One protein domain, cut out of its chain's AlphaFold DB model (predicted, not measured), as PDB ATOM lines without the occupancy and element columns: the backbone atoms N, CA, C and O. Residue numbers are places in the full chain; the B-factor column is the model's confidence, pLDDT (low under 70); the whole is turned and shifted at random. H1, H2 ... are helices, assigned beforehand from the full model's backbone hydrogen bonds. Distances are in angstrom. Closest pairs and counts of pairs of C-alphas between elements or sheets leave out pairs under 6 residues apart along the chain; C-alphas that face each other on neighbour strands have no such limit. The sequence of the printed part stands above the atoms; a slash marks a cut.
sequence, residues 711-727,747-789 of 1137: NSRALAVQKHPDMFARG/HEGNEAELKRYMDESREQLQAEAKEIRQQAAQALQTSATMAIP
ATOM      1  N   ASN A 711     -30.295  23.085  11.632       87.81
ATOM      2  CA  ASN A 711     -30.821  22.753  10.310       87.81
ATOM      3  C   ASN A 711     -29.815  21.875   9.542       87.81
ATOM      4  O   ASN A 711     -28.662  21.741   9.947       87.81
ATOM      5  N   SER A 712     -30.251  21.265   8.436       84.81
ATOM      6  CA  SER A 712     -29.423  20.331   7.656       84.81
ATOM      7  C   SER A 712     -28.133  20.968   7.130       84.81
ATOM      8  O   SER A 712     -27.094  20.316   7.121       84.81
ATOM      9  N   ARG A 713     -28.168  22.256   6.760       84.81
ATOM     10  CA  ARG A 713     -26.981  23.009   6.322       84.81
ATOM     11  C   ARG A 713     -25.977  23.204   7.457       84.81
ATOM     12  O   ARG A 713     -24.793  22.967   7.265       84.81
ATOM     13  N   ALA A 714     -26.435  23.614   8.637       82.75
ATOM     14  CA  ALA A 714     -25.583  23.814   9.806       82.75
ATOM     15  C   ALA A 714     -24.944  22.498  10.274       82.75
ATOM     16  O   ALA A 714     -23.770  22.489  10.635       82.75
ATOM     17  N   LEU A 715     -25.684  21.387  10.199       84.69
ATOM     18  CA  LEU A 715     -25.160  20.053  10.493       84.69
ATOM     19  C   LEU A 715     -24.109  19.608   9.459       84.69
ATOM     20  O   LEU A 715     -23.074  19.068   9.840       84.69
ATOM     21  N   ALA A 716     -24.333  19.889   8.170       83.06
ATOM     22  CA  ALA A 716     -23.359  19.619   7.111       83.06
ATOM     23  C   ALA A 716     -22.054  20.407   7.314       83.06
ATOM     24  O   ALA A 716     -20.971  19.836   7.238       83.06
ATOM     25  N   VAL A 717     -22.158  21.692   7.672       84.44
ATOM     26  CA  VAL A 717     -21.002  22.537   8.022       84.44
ATOM     27  C   VAL A 717     -20.291  22.032   9.282       84.44
ATOM     28  O   VAL A 717     -19.075  22.128   9.380       84.44
ATOM     29  N   GLN A 718     -21.020  21.472  10.250       83.69
ATOM     30  CA  GLN A 718     -20.416  20.898  11.454       83.69
ATOM     31  C   GLN A 718     -19.634  19.604  11.162       83.69
ATOM     32  O   GLN A 718     -18.608  19.375  11.800       83.69
ATOM     33  N   LYS A 719     -20.103  18.768  10.224       83.81
ATOM     34  CA  LYS A 719     -19.419  17.529   9.806       83.81
ATOM     35  C   LYS A 719     -18.236  17.792   8.870       83.81
ATOM     36  O   LYS A 719     -17.212  17.131   9.003       83.81
ATOM     37  N   HIS A 720     -18.363  18.769   7.974       82.38
ATOM     38  CA  HIS A 720     -17.321  19.169   7.027       82.38
ATOM     39  C   HIS A 720     -17.004  20.666   7.164       82.38
ATOM     40  O   HIS A 720     -17.344  21.463   6.283       82.38
ATOM     41  N   PRO A 721     -16.348  21.074   8.268       79.50
ATOM     42  CA  PRO A 721     -16.031  22.480   8.526       79.50
ATOM     43  C   PRO A 721     -15.075  23.077   7.485       79.50
ATOM     44  O   PRO A 721     -15.015  24.296   7.331       79.50
ATOM     45  N   ASP A 722     -14.358  22.229   6.752       78.75
ATOM     46  CA  ASP A 722     -13.362  22.598   5.745       78.75
ATOM     47  C   ASP A 722     -14.010  22.986   4.407       78.75
ATOM     48  O   ASP A 722     -13.432  23.716   3.614       78.75
ATOM     49  N   MET A 723     -15.258  22.581   4.162       80.69
ATOM     50  CA  MET A 723     -15.985  22.961   2.943       80.69
ATOM     51  C   MET A 723     -16.682  24.325   3.074       80.69
ATOM     52  O   MET A 723     -17.186  24.860   2.090       80.69
ATOM     53  N   PHE A 724     -16.718  24.906   4.277       80.75
ATOM     54  CA  PHE A 724     -17.407  26.162   4.567       80.75
ATOM     55  C   PHE A 724     -16.433  27.339   4.683       80.75
ATOM     56  O   PHE A 724     -15.407  27.247   5.361       80.75
ATOM     57  N   ALA A 725     -16.786  28.471   4.070       78.00
ATOM     58  CA  ALA A 725     -16.004  29.697   4.159       78.00
ATOM     59  C   ALA A 725     -16.009  30.246   5.598       78.00
ATOM     60  O   ALA A 725     -17.071  30.525   6.164       78.00
ATOM     61  N   ARG A 726     -14.831  30.412   6.213       74.88
ATOM     62  CA  ARG A 726     -14.695  30.905   7.595       74.88
ATOM     63  C   ARG A 726     -13.977  32.252   7.623       74.88
ATOM     64  O   ARG A 726     -12.844  32.383   7.159       74.88
ATOM     65  N   GLY A 727     -14.640  33.244   8.214       74.62
ATOM     66  CA  GLY A 727     -14.014  34.509   8.596       74.62
ATOM     67  C   GLY A 727     -13.063  34.328   9.782       74.62
ATOM     68  O   GLY A 727     -13.222  33.392  10.571       74.62
ATOM     69  N   HIS A 747     -10.361  31.192   5.493       73.62
ATOM     70  CA  HIS A 747     -10.544  29.912   4.830       73.62
ATOM     71  C   HIS A 747     -11.635  30.071   3.772       73.62
ATOM     72  O   HIS A 747     -12.796  30.261   4.132       73.62
ATOM     73  N   GLU A 748     -11.284  29.988   2.488       70.81
ATOM     74  CA  GLU A 748     -12.223  30.229   1.380       70.81
ATOM     75  C   GLU A 748     -13.303  29.139   1.267       70.81
ATOM     76  O   GLU A 748     -14.451  29.452   0.968       70.81
ATOM     77  N   GLY A 749     -12.987  27.888   1.631       74.25
ATOM     78  CA  GLY A 749     -13.937  26.767   1.575       74.25
ATOM     79  C   GLY A 749     -14.338  26.394   0.142       74.25
ATOM     80  O   GLY A 749     -14.003  27.088  -0.813       74.25
ATOM     81  N   ASN A 750     -15.058  25.282  -0.026       80.88
ATOM     82  CA  ASN A 750     -15.588  24.853  -1.322       80.88
ATOM     83  C   ASN A 750     -17.108  24.686  -1.236       80.88
ATOM     84  O   ASN A 750     -17.641  23.612  -0.946       80.88
ATOM     85  N   GLU A 751     -17.823  25.781  -1.490       77.88
ATOM     86  CA  GLU A 751     -19.279  25.821  -1.345       77.88
ATOM     87  C   GLU A 751     -20.010  24.926  -2.366       77.88
ATOM     88  O   GLU A 751     -21.115  24.450  -2.092       77.88
ATOM     89  N   ALA A 752     -19.384  24.629  -3.509       79.62
ATOM     90  CA  ALA A 752     -19.930  23.705  -4.502       79.62
ATOM     91  C   ALA A 752     -19.904  22.247  -4.008       79.62
ATOM     92  O   ALA A 752     -20.888  21.525  -4.182       79.62
ATOM     93  N   GLU A 753     -18.823  21.827  -3.347       80.62
ATOM     94  CA  GLU A 753     -18.724  20.503  -2.714       80.62
ATOM     95  C   GLU A 753     -19.663  20.367  -1.518       80.62
ATOM     96  O   GLU A 753     -20.359  19.358  -1.405       80.62
ATOM     97  N   LEU A 754     -19.777  21.406  -0.682       81.88
ATOM     98  CA  LEU A 754     -20.735  21.412   0.427       81.88
ATOM     99  C   LEU A 754     -22.173  21.235  -0.078       81.88
ATOM    100  O   LEU A 754     -22.967  20.517   0.531       81.88
ATOM    101  N   LYS A 755     -22.515  21.882  -1.198       83.06
ATOM    102  CA  LYS A 755     -23.840  21.772  -1.810       83.06
ATOM    103  C   LYS A 755     -24.093  20.371  -2.374       83.06
ATOM    104  O   LYS A 755     -25.152  19.817  -2.098       83.06
ATOM    105  N   ARG A 756     -23.114  19.767  -3.064       83.00
ATOM    106  CA  ARG A 756     -23.199  18.367  -3.527       83.00
ATOM    107  C   ARG A 756     -23.405  17.397  -2.367       83.00
ATOM    108  O   ARG A 756     -24.347  16.616  -2.401       83.00
ATOM    109  N   TYR A 757     -22.613  17.522  -1.304       83.44
ATOM    110  CA  TYR A 757     -22.763  16.701  -0.103       83.44
ATOM    111  C   TYR A 757     -24.148  16.856   0.544       83.44
ATOM    112  O   TYR A 757     -24.774  15.873   0.940       83.44
ATOM    113  N   MET A 758     -24.657  18.090   0.634       84.38
ATOM    114  CA  MET A 758     -25.997  18.357   1.159       84.38
ATOM    115  C   MET A 758     -27.113  17.748   0.305       84.38
ATOM    116  O   MET A 758     -28.130  17.345   0.871       84.38
ATOM    117  N   ASP A 759     -26.946  17.713  -1.017       84.19
ATOM    118  CA  ASP A 759     -27.922  17.147  -1.949       84.19
ATOM    119  C   ASP A 759     -27.886  15.607  -1.925       84.19
ATOM    120  O   ASP A 759     -28.942  14.980  -1.850       84.19
ATOM    121  N   GLU A 760     -26.694  15.003  -1.877       83.88
ATOM    122  CA  GLU A 760     -26.488  13.548  -1.774       83.88
ATOM    123  C   GLU A 760     -26.923  12.983  -0.412       83.88
ATOM    124  O   GLU A 760     -27.537  11.922  -0.341       83.88
ATOM    125  N   SER A 761     -26.663  13.709   0.682       84.50
ATOM    126  CA  SER A 761     -26.954  13.272   2.060       84.50
ATOM    127  C   SER A 761     -28.224  13.907   2.644       84.50
ATOM    128  O   SER A 761     -28.401  13.964   3.866       84.50
ATOM    129  N   ARG A 762     -29.117  14.432   1.795       82.00
ATOM    130  CA  ARG A 762     -30.243  15.287   2.208       82.00
ATOM    131  C   ARG A 762     -31.168  14.634   3.233       82.00
ATOM    132  O   ARG A 762     -31.486  15.259   4.247       82.00
ATOM    133  N   GLU A 763     -31.608  13.404   2.977       80.62
ATOM    134  CA  GLU A 763     -32.539  12.685   3.859       80.62
ATOM    135  C   GLU A 763     -31.886  12.334   5.202       80.62
ATOM    136  O   GLU A 763     -32.482  12.560   6.258       80.62
ATOM    137  N   GLN A 764     -30.625  11.893   5.177       85.56
ATOM    138  CA  GLN A 764     -29.848  11.568   6.373       85.56
ATOM    139  C   GLN A 764     -29.620  12.803   7.260       85.56
ATOM    140  O   GLN A 764     -29.902  12.773   8.458       85.56
ATOM    141  N   LEU A 765     -29.186  13.927   6.676       85.38
ATOM    142  CA  LEU A 765     -28.963  15.180   7.409       85.38
ATOM    143  C   LEU A 765     -30.264  15.755   7.982       85.38
ATOM    144  O   LEU A 765     -30.254  16.358   9.057       85.38
ATOM    145  N   GLN A 766     -31.395  15.589   7.290       86.12
ATOM    146  CA  GLN A 766     -32.701  16.006   7.804       86.12
ATOM    147  C   GLN A 766     -33.182  15.126   8.964       86.12
ATOM    148  O   GLN A 766     -33.728  15.669   9.932       86.12
ATOM    149  N   ALA A 767     -32.970  13.809   8.890       86.00
ATOM    150  CA  ALA A 767     -33.299  12.870   9.959       86.00
ATOM    151  C   ALA A 767     -32.461  13.144  11.219       86.00
ATOM    152  O   ALA A 767     -33.032  13.390  12.282       86.00
ATOM    153  N   GLU A 768     -31.136  13.241  11.084       85.69
ATOM    154  CA  GLU A 768     -30.228  13.554  12.196       85.69
ATOM    155  C   GLU A 768     -30.509  14.946  12.791       85.69
ATOM    156  O   GLU A 768     -30.607  15.105  14.007       85.69
ATOM    157  N   ALA A 769     -30.733  15.978  11.962       84.94
ATOM    158  CA  ALA A 769     -31.087  17.308  12.467       84.94
ATOM    159  C   ALA A 769     -32.456  17.320  13.169       84.94
ATOM    160  O   ALA A 769     -32.689  18.119  14.076       84.94
ATOM    161  N   LYS A 770     -33.408  16.473  12.760       87.94
ATOM    162  CA  LYS A 770     -34.689  16.307  13.464       87.94
ATOM    163  C   LYS A 770     -34.487  15.609  14.809       87.94
ATOM    164  O   LYS A 770     -35.053  16.074  15.797       87.94
ATOM    165  N   GLU A 771     -33.663  14.569  14.857       88.25
ATOM    166  CA  GLU A 771     -33.323  13.849  16.084       88.25
ATOM    167  C   GLU A 771     -32.618  14.766  17.092       88.25
ATOM    168  O   GLU A 771     -33.082  14.903  18.222       88.25
ATOM    169  N   ILE A 772     -31.595  15.511  16.664       84.50
ATOM    170  CA  ILE A 772     -30.884  16.492  17.502       84.50
ATOM    171  C   ILE A 772     -31.851  17.542  18.062       84.50
ATOM    172  O   ILE A 772     -31.785  17.892  19.242       84.50
ATOM    173  N   ARG A 773     -32.790  18.039  17.243       85.50
ATOM    174  CA  ARG A 773     -33.812  18.998  17.695       85.50
ATOM    175  C   ARG A 773     -34.768  18.388  18.718       85.50
ATOM    176  O   ARG A 773     -35.123  19.068  19.681       85.50
ATOM    177  N   GLN A 774     -35.182  17.135  18.526       85.19
ATOM    178  CA  GLN A 774     -36.040  16.414  19.471       85.19
ATOM    179  C   GLN A 774     -35.315  16.141  20.793       85.19
ATOM    180  O   GLN A 774     -35.859  16.461  21.848       85.19
ATOM    181  N   GLN A 775     -34.072  15.659  20.743       83.38
ATOM    182  CA  GLN A 775     -33.226  15.455  21.920       83.38
ATOM    183  C   GLN A 775     -32.991  16.775  22.671       83.38
ATOM    184  O   GLN A 775     -33.127  16.827  23.890       83.38
ATOM    185  N   ALA A 776     -32.719  17.875  21.961       80.75
ATOM    186  CA  ALA A 776     -32.560  19.197  22.565       80.75
ATOM    187  C   ALA A 776     -33.859  19.723  23.202       80.75
ATOM    188  O   ALA A 776     -33.817  20.342  24.268       80.75
ATOM    189  N   ALA A 777     -35.019  19.475  22.584       79.38
ATOM    190  CA  ALA A 777     -36.319  19.835  23.149       79.38
ATOM    191  C   ALA A 777     -36.638  19.024  24.417       79.38
ATOM    192  O   ALA A 777     -37.037  19.609  25.425       79.38
ATOM    193  N   GLN A 778     -36.389  17.711  24.394       78.06
ATOM    194  CA  GLN A 778     -36.528  16.838  25.562       78.06
ATOM    195  C   GLN A 778     -35.568  17.254  26.683       78.06
ATOM    196  O   GLN A 778     -35.999  17.424  27.818       78.06
ATOM    197  N   ALA A 779     -34.296  17.528  26.377       72.62
ATOM    198  CA  ALA A 779     -33.309  17.974  27.361       72.62
ATOM    199  C   ALA A 779     -33.687  19.317  28.019       72.62
ATOM    200  O   ALA A 779     -33.548  19.474  29.235       72.62
ATOM    201  N   LEU A 780     -34.230  20.273  27.251       69.25
ATOM    202  CA  LEU A 780     -34.768  21.530  27.789       69.25
ATOM    203  C   LEU A 780     -35.941  21.291  28.745       69.25
ATOM    204  O   LEU A 780     -36.031  21.968  29.772       69.25
ATOM    205  N   GLN A 781     -36.807  20.327  28.437       67.75
ATOM    206  CA  GLN A 781     -37.967  19.986  29.257       67.75
ATOM    207  C   GLN A 781     -37.557  19.252  30.545       67.75
ATOM    208  O   GLN A 781     -37.981  19.648  31.627       67.75
ATOM    209  N   THR A 782     -36.643  18.280  30.465       64.44
ATOM    210  CA  THR A 782     -36.095  17.558  31.628       64.44
ATOM    211  C   THR A 782     -35.301  18.480  32.559       64.44
ATOM    212  O   THR A 782     -35.389  18.348  33.777       64.44
ATOM    213  N   SER A 783     -34.598  19.488  32.022       56.56
ATOM    214  CA  SER A 783     -33.881  20.491  32.832       56.56
ATOM    215  C   SER A 783     -34.793  21.350  33.729       56.56
ATOM    216  O   SER A 783     -34.308  22.035  34.635       56.56
ATOM    217  N   ALA A 784     -36.110  21.352  33.481       48.88
ATOM    218  CA  ALA A 784     -37.083  22.121  34.251       48.88
ATOM    219  C   ALA A 784     -37.576  21.392  35.517       48.88
ATOM    220  O   ALA A 784     -37.989  22.060  36.468       48.88
ATOM    221  N   THR A 785     -37.488  20.059  35.555       51.50
ATOM    222  CA  THR A 785     -38.018  19.210  36.633       51.50
ATOM    223  C   THR A 785     -36.957  18.992  37.714       51.50
ATOM    224  O   THR A 785     -36.323  17.945  37.795       51.50
ATOM    225  N   MET A 786     -36.707  20.008  38.540       56.16
ATOM    226  CA  MET A 786     -35.797  19.902  39.690       56.16
ATOM    227  C   MET A 786     -36.586  19.784  40.996       56.16
ATOM    228  O   MET A 786     -37.553  20.510  41.205       56.16
ATOM    229  N   ALA A 787     -36.142  18.900  41.893       67.62
ATOM    230  CA  ALA A 787     -36.823  18.598  43.156       67.62
ATOM    231  C   ALA A 787     -36.793  19.742  44.194       67.62
ATOM    232  O   ALA A 787     -37.591  19.748  45.128       67.62
ATOM    233  N   ILE A 788     -35.885  20.713  44.036       82.00
ATOM    234  CA  ILE A 788     -35.801  21.925  44.863       82.00
ATOM    235  C   ILE A 788     -35.990  23.136  43.938       82.00
ATOM    236  O   ILE A 788     -35.291  23.209  42.923       82.00
ATOM    237  N   PRO A 789     -36.868  24.109  44.257       86.06
ATOM    238  CA  PRO A 789     -37.020  25.316  43.446       86.06
ATOM    239  C   PRO A 789     -35.678  26.044  43.283       86.06
ATOM    240  O   PRO A 789     -34.958  26.243  44.260       86.06
TER     241      PRO A 789
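What this domain is: This is residues 711 to 727 and 747 to 789 of the 1137 residues of a protein of Symbiodinium natans (UniProt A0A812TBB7). A long helix, H3, and a shorter one, H2, meet at a corner to make an L, and the small helix H1 sits in the crook, packed on H2 and on the first part of H3. The rest of H3, residues 774 to 782, and the tail that follows, residues 783 to 789, stick out as one long arm. There are 60 residues printed, with three named helices, H1, H2 and H3 in chain order, and no named strand; the class is all helix. The whole is only just extended, close to loose, with a radius of gyration of the C-alphas of 16.1 A, and its outline is flat, 51 by 28 by 11 A.

How they stand to each other: H3, residues 762 to 782, is the longest helix. H1, residues 712 to 719, touches H3 with residues 762 to 769 of H3 alone; the closest C-alphas are those of Ser 712 and Leu 765, 5.2 A apart. The lines of H1 and H3 are about perpendicular, at 89 degrees. H2, residues 751 to 760, is joined to H3 by a tight link of 1 residue, Ser 761. H2 and H3 are close but not clearly touching, with their closest C-alphas, those of Met 758 and Leu 765, 7.6 A apart. Their lines are about perpendicular, at 86 degrees. H1 also touches H2, where the closest C-alphas are those of Ala 716 and Met 758, 6.6 A apart. H1 and H2 run opposite ways at a steep tilt of 69 degrees, only just short of about perpendicular. In H1, H2 and H3 every O i to N i+4 pair is within hydrogen-bond range.

Where its parts are: H3 has 21 residues, from C-alpha 762 at (-30.243, 15.287, 2.208) to C-alpha 782 at (-36.095, 17.558, 31.628), 30.1 A from first to last C-alpha. H2 has 10 residues and measures 14.2 A. H1 has 8 residues and measures 10.6 A, beginning at C-alpha 712 at (-29.423, 20.331, 7.656).

The domain as a whole: The two C-alphas farthest apart are those of Ala 752 and Ile 788, 51.9 A. Residues 774 to 789, of which 774 to 782 belong to H3, stand free. The body without them has 44 residues and spans 30 by 20 by 11 A. Residues 728 to 746 are not printed, and C-alphas 727 and 747 are 6.9 A apart across this cut, which falls in the link from H1 to H2. The mean pLDDT of the printed part is 79.1; the model's confidence is low, under 70, at residues 780 to 787.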